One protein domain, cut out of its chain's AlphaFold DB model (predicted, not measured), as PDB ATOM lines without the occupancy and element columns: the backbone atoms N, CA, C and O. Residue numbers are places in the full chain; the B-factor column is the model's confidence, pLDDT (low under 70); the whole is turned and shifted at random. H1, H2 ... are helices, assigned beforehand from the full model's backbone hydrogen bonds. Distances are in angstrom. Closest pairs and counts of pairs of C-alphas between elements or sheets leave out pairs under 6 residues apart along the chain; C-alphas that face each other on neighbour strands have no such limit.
ATOM      1  N   ASN A   9       4.878 -46.242  53.066       92.12
ATOM      2  CA  ASN A   9       5.957 -45.634  53.844       92.12
ATOM      3  C   ASN A   9       7.017 -45.020  52.926       92.12
ATOM      4  O   ASN A   9       7.360 -43.857  53.101       92.12
ATOM      5  N   GLN A  10       7.429 -45.744  51.877       93.75
ATOM      6  CA  GLN A  10       8.351 -45.207  50.873       93.75
ATOM      7  C   GLN A  10       7.790 -43.940  50.221       93.75
ATOM      8  O   GLN A  10       8.503 -42.956  50.074       93.75
ATOM      9  N   ILE A  11       6.500 -43.916  49.880       94.38
ATOM     10  CA  ILE A  11       5.863 -42.732  49.287       94.38
ATOM     11  C   ILE A  11       5.879 -41.536  50.260       94.38
ATOM     12  O   ILE A  11       6.171 -40.417  49.841       94.38
ATOM     13  N   ILE A  12       5.608 -41.761  51.552       93.19
ATOM     14  CA  ILE A  12       5.661 -40.716  52.593       93.19
ATOM     15  C   ILE A  12       7.084 -40.163  52.746       93.19
ATOM     16  O   ILE A  12       7.268 -38.951  52.826       93.19
ATOM     17  N   GLU A  13       8.094 -41.031  52.753       94.38
ATOM     18  CA  GLU A  13       9.495 -40.618  52.858       94.38
ATOM     19  C   GLU A  13       9.950 -39.831  51.624       94.38
ATOM     20  O   GLU A  13      10.584 -38.787  51.762       94.38
ATOM     21  N   ILE A  14       9.554 -40.258  50.419       94.12
ATOM     22  CA  ILE A  14       9.829 -39.522  49.175       94.12
ATOM     23  C   ILE A  14       9.207 -38.125  49.221       94.12
ATOM     24  O   ILE A  14       9.868 -37.153  48.851       94.12
ATOM     25  N   GLN A  15       7.970 -38.008  49.713       93.31
ATOM     26  CA  GLN A  15       7.333 -36.708  49.914       93.31
ATOM     27  C   GLN A  15       8.135 -35.833  50.885       93.31
ATOM     28  O   GLN A  15       8.300 -34.647  50.624       93.31
ATOM     29  N   GLY A  16       8.659 -36.402  51.975       91.31
ATOM     30  CA  GLY A  16       9.486 -35.672  52.941       91.31
ATOM     31  C   GLY A  16      10.839 -35.213  52.385       91.31
ATOM     32  O   GLY A  16      11.326 -34.157  52.775       91.31
ATOM     33  N   ILE A  17      11.434 -35.976  51.462       90.00
ATOM     34  CA  ILE A  17      12.709 -35.626  50.814       90.00
ATOM     35  C   ILE A  17      12.505 -34.528  49.768       90.00
ATOM     36  O   ILE A  17      13.297 -33.590  49.677       90.00
ATOM     37  N   LEU A  18      11.469 -34.659  48.937       89.25
ATOM     38  CA  LEU A  18      11.328 -33.832  47.741       89.25
ATOM     39  C   LEU A  18      10.355 -32.671  47.898       89.25
ATOM     40  O   LEU A  18      10.460 -31.726  47.123       89.25
ATOM     41  N   ASP A  19       9.456 -32.710  48.878       88.94
ATOM     42  CA  ASP A  19       8.427 -31.689  49.104       88.94
ATOM     43  C   ASP A  19       7.674 -31.318  47.810       88.94
ATOM     44  O   ASP A  19       7.543 -30.155  47.428       88.94
ATOM     45  N   LEU A  20       7.258 -32.340  47.055       87.62
ATOM     46  CA  LEU A  20       6.553 -32.167  45.783       87.62
ATOM     47  C   LEU A  20       5.065 -31.904  46.007       87.62
ATOM     48  O   LEU A  20       4.475 -32.346  46.994       87.62
ATOM     49  N   ALA A  21       4.419 -31.234  45.054       89.25
ATOM     50  CA  ALA A  21       2.965 -31.224  45.011       89.25
ATOM     51  C   ALA A  21       2.442 -32.651  44.773       89.25
ATOM     52  O   ALA A  21       3.108 -33.472  44.143       89.25
ATOM     53  N   LYS A  22       1.228 -32.946  45.248       88.88
ATOM     54  CA  LYS A  22       0.654 -34.300  45.184       88.88
ATOM     55  C   LYS A  22       0.649 -34.887  43.767       88.88
ATOM     56  O   LYS A  22       1.000 -36.049  43.599       88.88
ATOM     57  N   ASP A  23       0.286 -34.089  42.765       88.94
ATOM     58  CA  ASP A  23       0.224 -34.551  41.374       88.94
ATOM     59  C   ASP A  23       1.623 -34.875  40.815       88.94
ATOM     60  O   ASP A  23       1.794 -35.879  40.118       88.94
ATOM     61  N   ASP A  24       2.634 -34.081  41.181       88.75
ATOM     62  CA  ASP A  24       4.032 -34.297  40.786       88.75
ATOM     63  C   ASP A  24       4.639 -35.513  41.497       88.75
ATOM     64  O   ASP A  24       5.352 -36.305  40.874       88.75
ATOM     65  N   LEU A  25       4.319 -35.701  42.786       92.31
ATOM     66  CA  LEU A  25       4.677 -36.905  43.531       92.31
ATOM     67  C   LEU A  25       4.060 -38.135  42.860       92.31
ATOM     68  O   LEU A  25       4.784 -39.066  42.517       92.31
ATOM     69  N   ASP A  26       2.745 -38.137  42.621       92.38
ATOM     70  CA  ASP A  26       2.042 -39.262  41.998       92.38
ATOM     71  C   ASP A  26       2.626 -39.594  40.615       92.38
ATOM     72  O   ASP A  26       2.742 -40.769  40.246       92.38
ATOM     73  N   PHE A  27       3.024 -38.573  39.849       92.19
ATOM     74  CA  PHE A  27       3.704 -38.749  38.569       92.19
ATOM     75  C   PHE A  27       5.099 -39.370  38.732       92.19
ATOM     76  O   PHE A  27       5.416 -40.332  38.026       92.19
ATOM     77  N   LEU A  28       5.913 -38.881  39.673       94.00
ATOM     78  CA  LEU A  28       7.228 -39.445  39.992       94.00
ATOM     79  C   LEU A  28       7.125 -40.914  40.415       94.00
ATOM     80  O   LEU A  28       7.841 -41.748  39.862       94.00
ATOM     81  N   ILE A  29       6.219 -41.244  41.340       95.38
ATOM     82  CA  ILE A  29       6.031 -42.616  41.829       95.38
ATOM     83  C   ILE A  29       5.657 -43.542  40.672       95.38
ATOM     84  O   ILE A  29       6.333 -44.546  40.450       95.38
ATOM     85  N   LYS A  30       4.645 -43.182  39.871       94.00
ATOM     86  CA  LYS A  30       4.232 -43.990  38.710       94.00
ATOM     87  C   LYS A  30       5.372 -44.195  37.718       94.00
ATOM     88  O   LYS A  30       5.504 -45.283  37.160       94.00
ATOM     89  N   ASN A  31       6.186 -43.167  37.491       93.44
ATOM     90  CA  ASN A  31       7.319 -43.261  36.583       93.44
ATOM     91  C   ASN A  31       8.414 -44.174  37.155       93.44
ATOM     92  O   ASN A  31       8.892 -45.047  36.441       93.44
ATOM     93  N   ILE A  32       8.756 -44.060  38.443       95.25
ATOM     94  CA  ILE A  32       9.700 -44.975  39.109       95.25
ATOM     95  C   ILE A  32       9.218 -46.422  38.981       95.25
ATOM     96  O   ILE A  32       9.955 -47.268  38.480       95.25
ATOM     97  N   GLU A  33       7.974 -46.709  39.368       94.12
ATOM     98  CA  GLU A  33       7.401 -48.058  39.290       94.12
ATOM     99  C   GLU A  33       7.407 -48.601  37.853       94.12
ATOM    100  O   GLU A  33       7.728 -49.769  37.620       94.12
ATOM    101  N   TYR A  34       7.090 -47.752  36.869       93.50
ATOM    102  CA  TYR A  34       7.152 -48.104  35.452       93.50
ATOM    103  C   TYR A  34       8.577 -48.456  35.012       93.50
ATOM    104  O   TYR A  34       8.779 -49.514  34.418       93.50
ATOM    105  N   GLN A  35       9.566 -47.619  35.340       92.88
ATOM    106  CA  GLN A  35      10.970 -47.856  34.993       92.88
ATOM    107  C   GLN A  35      11.516 -49.126  35.661       92.88
ATOM    108  O   GLN A  35      12.284 -49.868  35.050       92.88
ATOM    109  N   LEU A  36      11.116 -49.404  36.906       92.56
ATOM    110  CA  LEU A  36      11.538 -50.607  37.622       92.56
ATOM    111  C   LEU A  36      10.899 -51.884  37.060       92.56
ATOM    112  O   LEU A  36      11.511 -52.946  37.138       92.56
ATOM    113  N   ASN A  37       9.704 -51.819  36.463       90.56
ATOM    114  CA  ASN A  37       9.063 -52.994  35.851       90.56
ATOM    115  C   ASN A  37       9.853 -53.592  34.680       90.56
ATOM    116  O   ASN A  37       9.644 -54.763  34.366       90.56
ATOM    117  N   GLU A  38      10.766 -52.844  34.054       86.81
ATOM    118  CA  GLU A  38      11.659 -53.395  33.024       86.81
ATOM    119  C   GLU A  38      12.523 -54.553  33.546       86.81
ATOM    120  O   GLU A  38      12.958 -55.400  32.768       86.81
ATOM    121  N   PHE A  39      12.745 -54.630  34.861       85.38
ATOM    122  CA  PHE A  39      13.502 -55.710  35.494       85.38
ATOM    123  C   PHE A  39      12.652 -56.934  35.867       85.38
ATOM    124  O   PHE A  39      13.183 -57.865  36.472       85.38
ATOM    125  N   GLY A  40      11.360 -56.959  35.522       86.75
ATOM    126  CA  GLY A  40      10.437 -58.005  35.966       86.75
ATOM    127  C   GLY A  40      10.017 -57.806  37.423       86.75
ATOM    128  O   GLY A  40       9.779 -56.677  37.844       86.75
ATOM    129  N   VAL A  41       9.876 -58.893  38.182       86.75
ATOM    130  CA  VAL A  41       9.694 -58.829  39.641       86.75
ATOM    131  C   VAL A  41      11.077 -58.662  40.257       86.75
ATOM    132  O   VAL A  41      11.924 -59.533  40.079       86.75
ATOM    133  N   LEU A  42      11.327 -57.537  40.927       87.06
ATOM    134  CA  LEU A  42      12.584 -57.344  41.636       87.06
ATOM    135  C   LEU A  42      12.589 -58.197  42.908       87.06
ATOM    136  O   LEU A  42      11.567 -58.294  43.589       87.06
ATOM    137  N   PRO A  43      13.732 -58.802  43.245       85.31
ATOM    138  CA  PRO A  43      13.844 -59.601  44.443       85.31
ATOM    139  C   PRO A  43      13.907 -58.689  45.669       85.31
ATOM    140  O   PRO A  43      14.728 -57.771  45.716       85.31
ATOM    141  N   ILE A  44      13.063 -58.956  46.661       86.12
ATOM    142  CA  ILE A  44      12.944 -58.161  47.886       86.12
ATOM    143  C   ILE A  44      13.243 -59.069  49.084       86.12
ATOM    144  O   ILE A  44      12.754 -60.199  49.123       86.12
ATOM    145  N   ASP A  45      14.075 -58.609  50.017       84.75
ATOM    146  CA  ASP A  45      14.376 -59.326  51.262       84.75
ATOM    147  C   ASP A  45      13.366 -59.035  52.386       84.75
ATOM    148  O   ASP A  45      12.377 -58.326  52.199       84.75
ATOM    149  N   GLU A  46      13.584 -59.636  53.558       83.31
ATOM    150  CA  GLU A  46      12.691 -59.504  54.719       83.31
ATOM    151  C   GLU A  46      12.565 -58.050  55.211       83.31
ATOM    152  O   GLU A  46      11.509 -57.662  55.711       83.31
ATOM    153  N   ASP A  47      13.591 -57.226  54.979       83.00
ATOM    154  CA  ASP A  47      13.630 -55.806  55.345       83.00
ATOM    155  C   ASP A  47      12.987 -54.899  54.277       83.00
ATOM    156  O   ASP A  47      13.062 -53.673  54.353       83.00
ATOM    157  N   SER A  48      12.318 -55.483  53.275       83.38
ATOM    158  CA  SER A  48      11.739 -54.770  52.128       83.38
ATOM    159  C   SER A  48      12.773 -54.061  51.236       83.38
ATOM    160  O   SER A  48      12.425 -53.139  50.493       83.38
ATOM    161  N   SER A  49      14.034 -54.504  51.263       86.94
ATOM    162  CA  SER A  49      15.117 -53.996  50.421       86.94
ATOM    163  C   SER A  49      15.255 -54.810  49.136       86.94
ATOM    164  O   SER A  49      15.127 -56.035  49.135       86.94
ATOM    165  N   ILE A  50      15.558 -54.153  48.016       88.25
ATOM    166  CA  ILE A  50      15.869 -54.830  46.757       88.25
ATOM    167  C   ILE A  50      17.204 -55.551  46.914       88.25
ATOM    168  O   ILE A  50      18.279 -54.950  46.845       88.25
ATOM    169  N   ASN A  51      17.155 -56.871  47.024       84.88
ATOM    170  CA  ASN A  51      18.340 -57.689  47.186       84.88
ATOM    171  C   ASN A  51      18.572 -58.538  45.942       84.88
ATOM    172  O   ASN A  51      18.113 -59.670  45.822       84.88
ATOM    173  N   LEU A  52      19.365 -58.009  45.008       81.06
ATOM    174  CA  LEU A  52      19.690 -58.683  43.744       81.06
ATOM    175  C   LEU A  52      20.429 -60.015  43.912       81.06
ATOM    176  O   LEU A  52      20.574 -60.745  42.936       81.06
ATOM    177  N   ASN A  53      20.898 -60.343  45.119       73.56
ATOM    178  CA  ASN A  53      21.453 -61.661  45.407       73.56
ATOM    179  C   ASN A  53      20.353 -62.735  45.553       73.56
ATOM    180  O   ASN A  53      20.658 -63.909  45.360       73.56
ATOM    181  N   LEU A  54      19.098 -62.354  45.839       69.88
ATOM    182  CA  LEU A  54      17.937 -63.252  45.962       69.88
ATOM    183  C   LEU A  54      17.313 -63.644  44.609       69.88
ATOM    184  O   LEU A  54      16.684 -64.691  44.522       69.88
ATOM    185  N   ASP A  55      17.511 -62.886  43.524       61.56
ATOM    186  CA  ASP A  55      17.182 -63.377  42.162       61.56
ATOM    187  C   ASP A  55      18.018 -64.613  41.796       61.56
ATOM    188  O   ASP A  55      17.660 -65.419  40.941       61.56
ATOM    189  N   PHE A  56      19.139 -64.772  42.490       59.97
ATOM    190  CA  PHE A  56      19.966 -65.962  42.501       59.97
ATOM    191  C   PHE A  56      19.712 -66.752  43.786       59.97
ATOM    192  O   PHE A  56      20.668 -67.222  44.386       59.97
ATOM    193  N   SER A  57      18.462 -66.838  44.256       49.69
ATOM    194  CA  SER A  57      18.061 -67.357  45.582       49.69
ATOM    195  C   SER A  57      18.510 -68.780  45.873       49.69
ATOM    196  O   SER A  57      18.561 -69.162  47.033       49.69
ATOM    197  N   THR A  58      18.890 -69.556  44.863       51.28
ATOM    198  CA  THR A  58      19.554 -70.835  45.100       51.28
ATOM    199  C   THR A  58      21.060 -70.717  45.303       51.28
ATOM    200  O   THR A  58      21.624 -71.672  45.801       51.28
ATOM    201  N   ASN A  59      21.735 -69.636  44.876       56.47
ATOM    202  CA  ASN A  59      23.162 -69.682  44.553       56.47
ATOM    203  C   ASN A  59      23.840 -68.320  44.181       56.47
ATOM    204  O   ASN A  59      24.258 -68.120  43.041       56.47
ATOM    205  N   HIS A 137      29.693 -63.334  38.870       71.06
ATOM    206  CA  HIS A 137      28.505 -63.048  39.681       71.06
ATOM    207  C   HIS A 137      28.555 -61.653  40.314       71.06
ATOM    208  O   HIS A 137      27.564 -60.919  40.286       71.06
ATOM    209  N   SER A 138      29.710 -61.261  40.858       70.31
ATOM    210  CA  SER A 138      29.913 -59.922  41.426       70.31
ATOM    211  C   SER A 138      29.685 -58.821  40.383       70.31
ATOM    212  O   SER A 138      28.981 -57.838  40.637       70.31
ATOM    213  N   THR A 139      30.218 -59.017  39.176       71.44
ATOM    214  CA  THR A 139      30.089 -58.070  38.064       71.44
ATOM    215  C   THR A 139      28.640 -57.922  37.614       71.44
ATOM    216  O   THR A 139      28.168 -56.797  37.449       71.44
ATOM    217  N   PHE A 140      27.908 -59.030  37.484       76.38
ATOM    218  CA  PHE A 140      26.502 -59.005  37.084       76.38
ATOM    219  C   PHE A 140      25.629 -58.246  38.091       76.38
ATOM    220  O   PHE A 140      24.877 -57.347  37.708       76.38
ATOM    221  N   VAL A 141      25.759 -58.557  39.386       76.75
ATOM    222  CA  VAL A 141      25.001 -57.875  40.449       76.75
ATOM    223  C   VAL A 141      25.296 -56.378  40.438       76.75
ATOM    224  O   VAL A 141      24.375 -55.561  40.479       76.75
ATOM    225  N   LYS A 142      26.573 -56.006  40.309       80.69
ATOM    226  CA  LYS A 142      27.002 -54.608  40.226       80.69
ATOM    227  C   LYS A 142      26.443 -53.896  38.988       80.69
ATOM    228  O   LYS A 142      26.058 -52.734  39.082       80.69
ATOM    229  N   ALA A 143      26.394 -54.557  37.834       83.00
ATOM    230  CA  ALA A 143      25.824 -53.983  36.617       83.00
ATOM    231  C   ALA A 143      24.307 -53.767  36.751       83.00
ATOM    232  O   ALA A 143      23.797 -52.701  36.399       83.00
ATOM    233  N   LYS A 144      23.586 -54.742  37.322       86.25
ATOM    234  CA  LYS A 144      22.137 -54.649  37.540       86.25
ATOM    235  C   LYS A 144      21.788 -53.574  38.580       86.25
ATOM    236  O   LYS A 144      20.880 -52.785  38.326       86.25
ATOM    237  N   SER A 145      22.550 -53.444  39.673       89.94
ATOM    238  CA  SER A 145      22.335 -52.375  40.665       89.94
ATOM    239  C   SER A 145      22.543 -50.977  40.073       89.94
ATOM    240  O   SER A 145      21.735 -50.078  40.302       89.94
ATOM    241  N   GLN A 146      23.571 -50.792  39.241       91.25
ATOM    242  CA  GLN A 146      23.791 -49.534  38.519       91.25
ATOM    243  C   GLN A 146      22.674 -49.235  37.517       91.25
ATOM    244  O   GLN A 146      22.292 -48.076  37.357       91.25
ATOM    245  N   SER A 147      22.148 -50.258  36.840       91.69
ATOM    246  CA  SER A 147      21.029 -50.101  35.907       91.69
ATOM    247  C   SER A 147      19.761 -49.629  36.624       91.69
ATOM    248  O   SER A 147      19.123 -48.680  36.169       91.69
ATOM    249  N   ILE A 148      19.450 -50.202  37.793       94.19
ATOM    250  CA  ILE A 148      18.328 -49.757  38.638       94.19
ATOM    251  C   ILE A 148      18.479 -48.280  39.005       94.19
ATOM    252  O   ILE A 148      17.553 -47.499  38.799       94.19
ATOM    253  N   VAL A 149      19.665 -47.863  39.459       95.69
ATOM    254  CA  VAL A 149      19.925 -46.448  39.762       95.69
ATOM    255  C   VAL A 149      19.682 -45.555  38.544       95.69
ATOM    256  O   VAL A 149      19.044 -44.512  38.668       95.69
ATOM    257  N   LYS A 150      20.162 -45.948  37.359       93.62
ATOM    258  CA  LYS A 150      19.951 -45.178  36.121       93.62
ATOM    259  C   LYS A 150      18.468 -45.052  35.770       93.62
ATOM    260  O   LYS A 150      18.050 -44.003  35.290       93.62
ATOM    261  N   LYS A 151      17.671 -46.085  36.036       95.06
ATOM    262  CA  LYS A 151      16.218 -46.088  35.825       95.06
ATOM    263  C   LYS A 151      15.483 -45.170  36.800       95.06
ATOM    264  O   LYS A 151      14.637 -44.388  36.372       95.06
ATOM    265  N   ILE A 152      15.888 -45.162  38.069       95.75
ATOM    266  CA  ILE A 152      15.385 -44.200  39.063       95.75
ATOM    267  C   ILE A 152      15.777 -42.769  38.666       95.75
ATOM    268  O   ILE A 152      14.943 -41.870  38.697       95.75
ATOM    269  N   HIS A 153      17.015 -42.553  38.211       94.44
ATOM    270  CA  HIS A 153      17.468 -41.249  37.720       94.44
ATOM    271  C   HIS A 153      16.692 -40.774  36.494       94.44
ATOM    272  O   HIS A 153      16.386 -39.590  36.370       94.44
ATOM    273  N   HIS A 154      16.367 -41.681  35.575       92.69
ATOM    274  CA  HIS A 154      15.532 -41.364  34.427       92.69
ATOM    275  C   HIS A 154      14.146 -40.888  34.882       92.69
ATOM    276  O   HIS A 154      13.708 -39.821  34.458       92.69
ATOM    277  N   ALA A 155      13.497 -41.606  35.806       92.69
ATOM    278  CA  ALA A 155      12.217 -41.180  36.371       92.69
ATOM    279  C   ALA A 155      12.314 -39.804  37.053       92.69
ATOM    280  O   ALA A 155      11.538 -38.903  36.740       92.69
ATOM    281  N   TRP A 156      13.330 -39.616  37.900       91.50
ATOM    282  CA  TRP A 156      13.639 -38.338  38.544       91.50
ATOM    283  C   TRP A 156      13.807 -37.200  37.538       91.50
ATOM    284  O   TRP A 156      13.270 -36.117  37.728       91.50
ATOM    285  N   SER A 157      14.545 -37.437  36.453       89.38
ATOM    286  CA  SER A 157      14.856 -36.407  35.457       89.38
ATOM    287  C   SER A 157      13.625 -35.915  34.713       89.38
ATOM    288  O   SER A 157      13.549 -34.740  34.364       89.38
ATOM    289  N   PHE A 158      12.654 -36.801  34.493       85.44
ATOM    290  CA  PHE A 158      11.390 -36.451  33.855       85.44
ATOM    291  C   PHE A 158      10.423 -35.743  34.802       85.44
ATOM    292  O   PHE A 158       9.743 -34.812  34.386       85.44
ATOM    293  N   SER A 159      10.356 -36.173  36.060       85.12
ATOM    294  CA  SER A 159       9.392 -35.641  37.028       85.12
ATOM    295  C   SER A 159       9.909 -34.408  37.778       85.12
ATOM    296  O   SER A 159       9.122 -33.595  38.246       85.12
ATOM    297  N   CYS A 160      11.228 -34.241  37.884       84.31
ATOM    298  CA  CYS A 160      11.882 -33.139  38.592       84.31
ATOM    299  C   CYS A 160      13.031 -32.534  37.758       84.31
ATOM    300  O   CYS A 160      14.180 -32.509  38.215       84.31
ATOM    301  N   PRO A 161      12.761 -32.019  36.542       81.94
ATOM    302  CA  PRO A 161      13.801 -31.616  35.592       81.94
ATOM    303  C   PRO A 161      14.742 -30.534  36.135       81.94
ATOM    304  O   PRO A 161      15.945 -30.588  35.891       81.94
ATOM    305  N   GLU A 162      14.237 -29.579  36.920       81.81
ATOM    306  CA  GLU A 162      15.076 -28.524  37.507       81.81
ATOM    307  C   GLU A 162      16.043 -29.051  38.575       81.81
ATOM    308  O   GLU A 162      17.183 -28.594  38.661       81.81
ATOM    309  N   ARG A 163      15.634 -30.064  39.350       80.75
ATOM    310  CA  ARG A 163      16.514 -30.710  40.337       80.75
ATOM    311  C   ARG A 163      17.514 -31.645  39.667       80.75
ATOM    312  O   ARG A 163      18.668 -31.694  40.065       80.75
ATOM    313  N   ALA A 164      17.095 -32.344  38.616       80.19
ATOM    314  CA  ALA A 164      17.932 -33.271  37.854       80.19
ATOM    315  C   ALA A 164      19.117 -32.611  37.135       80.19
ATOM    316  O   ALA A 164      20.131 -33.256  36.884       80.19
ATOM    317  N   LYS A 165      19.005 -31.318  36.807       80.94
ATOM    318  CA  LYS A 165      20.111 -30.527  36.245       80.94
ATOM    319  C   LYS A 165      21.225 -30.267  37.259       80.94
ATOM    320  O   LYS A 165      22.344 -29.941  36.859       80.94
ATOM    321  N   GLN A 166      20.933 -30.358  38.557       79.81
ATOM    322  CA  GLN A 166      21.934 -30.136  39.591       79.81
ATOM    323  C   GLN A 166      22.880 -31.340  39.684       79.81
ATOM    324  O   GLN A 166      22.452 -32.488  39.555       79.81
ATOM    325  N   PRO A 167      24.182 -31.112  39.915       82.81
ATOM    326  CA  PRO A 167      25.128 -32.205  40.058       82.81
ATOM    327  C   PRO A 167      24.827 -33.003  41.330       82.81
ATOM    328  O   PRO A 167      24.793 -32.436  42.422       82.81
ATOM    329  N   ILE A 168      24.702 -34.325  41.186       87.06
ATOM    330  CA  ILE A 168      24.551 -35.252  42.312       87.06
ATOM    331  C   ILE A 168      25.799 -35.158  43.197       87.06
ATOM    332  O   ILE A 168      26.915 -35.521  42.791       87.06
ATOM    333  N   LYS A 169      25.626 -34.669  44.422       84.56
ATOM    334  CA  LYS A 169      26.689 -34.576  45.420       84.56
ATOM    335  C   LYS A 169      26.864 -35.952  46.047       84.56
ATOM    336  O   LYS A 169      25.906 -36.595  46.444       84.56
ATOM    337  N   LYS A 170      28.108 -36.414  46.202       81.12
ATOM    338  CA  LYS A 170      28.421 -37.710  46.845       81.12
ATOM    339  C   LYS A 170      28.293 -37.652  48.377       81.12
ATOM    340  O   LYS A 170      29.201 -38.074  49.094       81.12
ATOM    341  N   SER A 171      27.191 -37.092  48.859       81.56
ATOM    342  CA  SER A 171      26.856 -36.882  50.263       81.56
ATOM    343  C   SER A 171      25.599 -37.668  50.610       81.56
ATOM    344  O   SER A 171      24.714 -37.816  49.776       81.56
ATOM    345  N   THR A 172      25.491 -38.133  51.849       81.56
ATOM    346  CA  THR A 172      24.264 -38.751  52.377       81.56
ATOM    347  C   THR A 172      23.096 -37.761  52.461       81.56
ATOM    348  O   THR A 172      21.959 -38.181  52.593       81.56
ATOM    349  N   ASN A 173      23.355 -36.455  52.329       87.00
ATOM    350  CA  ASN A 173      22.328 -35.405  52.315       87.00
ATOM    351  C   ASN A 173      21.845 -35.041  50.899       87.00
ATOM    352  O   ASN A 173      21.180 -34.027  50.731       87.00
ATOM    353  N   ASP A 174      22.250 -35.777  49.865       92.00
ATOM    354  CA  ASP A 174      21.812 -35.509  48.495       92.00
ATOM    355  C   ASP A 174      20.423 -36.111  48.244       92.00
ATOM    356  O   ASP A 174      20.211 -37.301  48.492       92.00
ATOM    357  N   ASP A 175      19.477 -35.303  47.762       92.25
ATOM    358  CA  ASP A 175      18.083 -35.723  47.584       92.25
ATOM    359  C   ASP A 175      17.953 -36.951  46.665       92.25
ATOM    360  O   ASP A 175      17.117 -37.821  46.910       92.25
ATOM    361  N   PHE A 176      18.790 -37.068  45.623       94.44
ATOM    362  CA  PHE A 176      18.726 -38.203  44.702       94.44
ATOM    363  C   PHE A 176      19.266 -39.484  45.347       94.44
ATOM    364  O   PHE A 176      18.702 -40.562  45.160       94.44
ATOM    365  N   ILE A 177      20.333 -39.384  46.145       94.44
ATOM    366  CA  ILE A 177      20.848 -40.525  46.919       94.44
ATOM    367  C   ILE A 177      19.809 -40.993  47.942       94.44
ATOM    368  O   ILE A 177      19.583 -42.199  48.059       94.44
ATOM    369  N   ASN A 178      19.150 -40.057  48.628       94.62
ATOM    370  CA  ASN A 178      18.070 -40.368  49.561       94.62
ATOM    371  C   ASN A 178      16.885 -41.019  48.843       94.62
ATOM    372  O   ASN A 178      16.400 -42.049  49.303       94.62
ATOM    373  N   LEU A 179      16.483 -40.521  47.667       95.50
ATOM    374  CA  LEU A 179      15.453 -41.190  46.873       95.50
ATOM    375  C   LEU A 179      15.851 -42.626  46.527       95.50
ATOM    376  O   LEU A 179      15.039 -43.533  46.682       95.50
ATOM    377  N   VAL A 180      17.074 -42.847  46.035       96.00
ATOM    378  CA  VAL A 180      17.534 -44.197  45.689       96.00
ATOM    379  C   VAL A 180      17.484 -45.102  46.916       96.00
ATOM    380  O   VAL A 180      16.994 -46.221  46.795       96.00
ATOM    381  N   SER A 181      17.932 -44.626  48.080       96.00
ATOM    382  CA  SER A 181      17.866 -45.367  49.345       96.00
ATOM    383  C   SER A 181      16.429 -45.766  49.689       96.00
ATOM    384  O   SER A 181      16.173 -46.950  49.880       96.00
ATOM    385  N   VAL A 182      15.472 -44.838  49.626       95.62
ATOM    386  CA  VAL A 182      14.056 -45.125  49.920       95.62
ATOM    387  C   VAL A 182      13.434 -46.080  48.898       95.62
ATOM    388  O   VAL A 182      12.804 -47.067  49.268       95.62
ATOM    389  N   VAL A 183      13.627 -45.834  47.598       94.94
ATOM    390  CA  VAL A 183      13.041 -46.648  46.516       94.94
ATOM    391  C   VAL A 183      13.576 -48.077  46.532       94.94
ATOM    392  O   VAL A 183      12.831 -49.018  46.270       94.94
ATOM    393  N   THR A 184      14.868 -48.240  46.814       93.81
ATOM    394  CA  THR A 184      15.518 -49.556  46.817       93.81
ATOM    395  C   THR A 184      15.518 -50.234  48.176       93.81
ATOM    396  O   THR A 184      15.820 -51.417  48.228       93.81
ATOM    397  N   GLY A 185      15.222 -49.517  49.260       93.31
ATOM    398  CA  GLY A 185      15.427 -49.981  50.631       93.31
ATOM    399  C   GLY A 185      16.900 -50.224  50.988       93.31
ATOM    400  O   GLY A 185      17.187 -50.870  51.992       93.31
ATOM    401  N   TRP A 186      17.861 -49.789  50.163       93.88
ATOM    402  CA  TRP A 186      19.283 -49.883  50.499       93.88
ATOM    403  C   TRP A 186      19.637 -48.873  51.580       93.88
ATOM    404  O   TRP A 186      19.154 -47.739  51.553       93.88
ATOM    405  N   ASP A 187      20.566 -49.237  52.464       93.50
ATOM    406  CA  ASP A 187      21.163 -48.266  53.371       93.50
ATOM    407  C   ASP A 187      21.802 -47.102  52.590       93.50
ATOM    408  O   ASP A 187      22.222 -47.238  51.430       93.50
ATOM    409  N   ILE A 188      21.871 -45.934  53.230       93.81
ATOM    410  CA  ILE A 188      22.273 -44.693  52.562       93.81
ATOM    411  C   ILE A 188      23.698 -44.761  51.986       93.81
ATOM    412  O   ILE A 188      23.990 -44.146  50.956       93.81
ATOM    413  N   GLU A 189      24.588 -45.550  52.592       93.31
ATOM    414  CA  GLU A 189      25.964 -45.725  52.126       93.31
ATOM    415  C   GLU A 189      26.032 -46.624  50.888       93.31
ATOM    416  O   GLU A 189      26.726 -46.299  49.913       93.31
ATOM    417  N   LEU A 190      25.271 -47.720  50.868       90.56
ATOM    418  CA  LEU A 190      25.131 -48.580  49.697       90.56
ATOM    419  C   LEU A 190      24.470 -47.836  48.531       90.56
ATOM    420  O   LEU A 190      24.976 -47.905  47.404       90.56
ATOM    421  N   ALA A 191      23.410 -47.067  48.793       93.75
ATOM    422  CA  ALA A 191      22.773 -46.201  47.803       93.75
ATOM    423  C   ALA A 191      23.781 -45.201  47.218       93.75
ATOM    424  O   ALA A 191      23.994 -45.170  46.001       93.75
ATOM    425  N   ARG A 192      24.511 -44.465  48.069       94.31
ATOM    426  CA  ARG A 192      25.566 -43.521  47.659       94.31
ATOM    427  C   ARG A 192      26.644 -44.179  46.803       94.31
ATOM    428  O   ARG A 192      27.089 -43.601  45.803       94.31
ATOM    429  N   LYS A 193      27.081 -45.385  47.173       92.25
ATOM    430  CA  LYS A 193      28.079 -46.164  46.427       92.25
ATOM    431  C   LYS A 193      27.550 -46.576  45.055       92.25
ATOM    432  O   LYS A 193      28.258 -46.402  44.060       92.25
ATOM    433  N   ASN A 194      26.325 -47.091  44.978       92.25
ATOM    434  CA  ASN A 194      25.705 -47.507  43.719       92.25
ATOM    435  C   ASN A 194      25.445 -46.311  42.793       92.25
ATOM    436  O   ASN A 194      25.775 -46.397  41.611       92.25
ATOM    437  N   VAL A 195      25.000 -45.172  43.331       93.62
ATOM    438  CA  VAL A 195      24.884 -43.895  42.603       93.62
ATOM    439  C   VAL A 195      26.230 -43.433  42.066       93.62
ATOM    440  O   VAL A 195      26.384 -43.205  40.865       93.62
ATOM    441  N   SER A 196      27.251 -43.387  42.920       90.88
ATOM    442  CA  SER A 196      28.601 -42.996  42.507       90.88
ATOM    443  C   SER A 196      29.164 -43.886  41.399       90.88
ATOM    444  O   SER A 196      29.875 -43.393  40.528       90.88
ATOM    445  N   ASN A 197      28.868 -45.187  41.441       89.88
ATOM    446  CA  ASN A 197      29.300 -46.140  40.425       89.88
ATOM    447  C   ASN A 197      28.510 -45.995  39.119       89.88
ATOM    448  O   ASN A 197      29.111 -46.054  38.051       89.88
ATOM    449  N   ALA A 198      27.195 -45.766  39.191       90.50
ATOM    450  CA  ALA A 198      26.333 -45.617  38.019       90.50
ATOM    451  C   ALA A 198      26.724 -44.414  37.143       90.50
ATOM    452  O   ALA A 198      26.621 -44.496  35.919       90.50
ATOM    453  N   PHE A 199      27.220 -43.336  37.762       88.12
ATOM    454  CA  PHE A 199      27.621 -42.097  37.082       88.12
ATOM    455  C   PHE A 199      29.140 -41.890  36.993       88.12
ATOM    456  O   PHE A 199      29.595 -40.822  36.585       88.12
ATOM    457  N   LYS A 200      29.950 -42.899  37.347       80.44
ATOM    458  CA  LYS A 200      31.419 -42.786  37.354       80.44
ATOM    459  C   LYS A 200      32.014 -42.528  35.959       80.44
ATOM    460  O   LYS A 200      33.054 -41.888  35.880       80.44
TER     461      LYS A 200
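Overview. This is residues 9 to 59 and 137 to 200 of the 207 residues of an uncharacterized protein of Moritella sp. PE36 (UniProt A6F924). The longest helix, H3, runs lengthwise through the model, with H2 folded back beside it and H5 packed across it on another side. H1 lies side by side with H5, while H6, on the other side of H5 from H1, stands crosswise and meets H3 at residues 145 to 150. The long stretch of residues 38 to 59, with no named element, winds away from the end of H2 and, with the first residues of H3, makes one end of the long axis; the short H4 lies near the other end. The printed part has 115 residues with six named helices, H1 to H6 in that order, and no named strand; it is all helix, with 74 residues in the helices. It is compact, with a radius of gyration of the C-alphas of 13.7 A, yet elongated, spanning 43 by 26 by 22 A.

Arrangement. The hub is H3, residues 137 to 159, which touches four other helices. H2, residues 22 to 37, touches it at a shallow tilt of 29 degrees, opposite ways; their closest C-alphas, those of Leu 28 and Ser 159, are 5.3 A apart. H6, residues 188 to 198, is about perpendicular to H3, at 89 degrees, and touches residues 145 to 150 of H3 alone; the closest C-alphas are those of Gln 146 and Ala 198, 4.7 A apart. H5, residues 175 to 184, touches residues 149 to 156 of H3 alone, at a steep tilt of 58 degrees, with the closest C-alphas, those of Val 149 and Val 180, 6.8 A apart. H4, residues 161 to 164, touches H3 at residues 153 to 157 alone; the C-alphas of Ser 157 and Ala 164 are the closest, at 5.0 A. H5 also touches H6, about perpendicular at 77 degrees, where the C-alphas of Ser 181 and Ala 191 are the closest, at 5.2 A. H1, residues 9 to 18, touches H5 at a shallow tilt of 9 degrees, opposite ways, with the closest C-alphas, those of Gln 10 and Val 182, 5.8 A apart. H1 and H2 are close but not clearly touching, and H2 and H5 are only just apart, at 8.3 A. In H1, H2, H3, H5 and H6 every O i to N i+4 pair is within hydrogen-bond range; H4 is too short for such a pair.

Along the chain. H3 measures 33.5 A from C-alpha 137 at (28.505, -63.048, 39.681) to C-alpha 159 at (9.392, -35.641, 37.028). H2 measures 22.5 A, H6 15.1 A, H1 14.3 A and H5 14.1 A. H1 begins with C-alpha 9 at (5.957, -45.634, 53.844).

Size, cuts and confidence. The two C-alphas farthest apart, those of Ala 21 and Asn 59, are 43.4 A apart. Residues 60 to 136 are not printed, and C-alphas 59 and 137 are 9.8 A apart across this cut. Of the links that are printed whole, that from H4 to H5 is short and the others are tight. The mean pLDDT of the printed part is 87.2, and residues 54 to 59 are under 70.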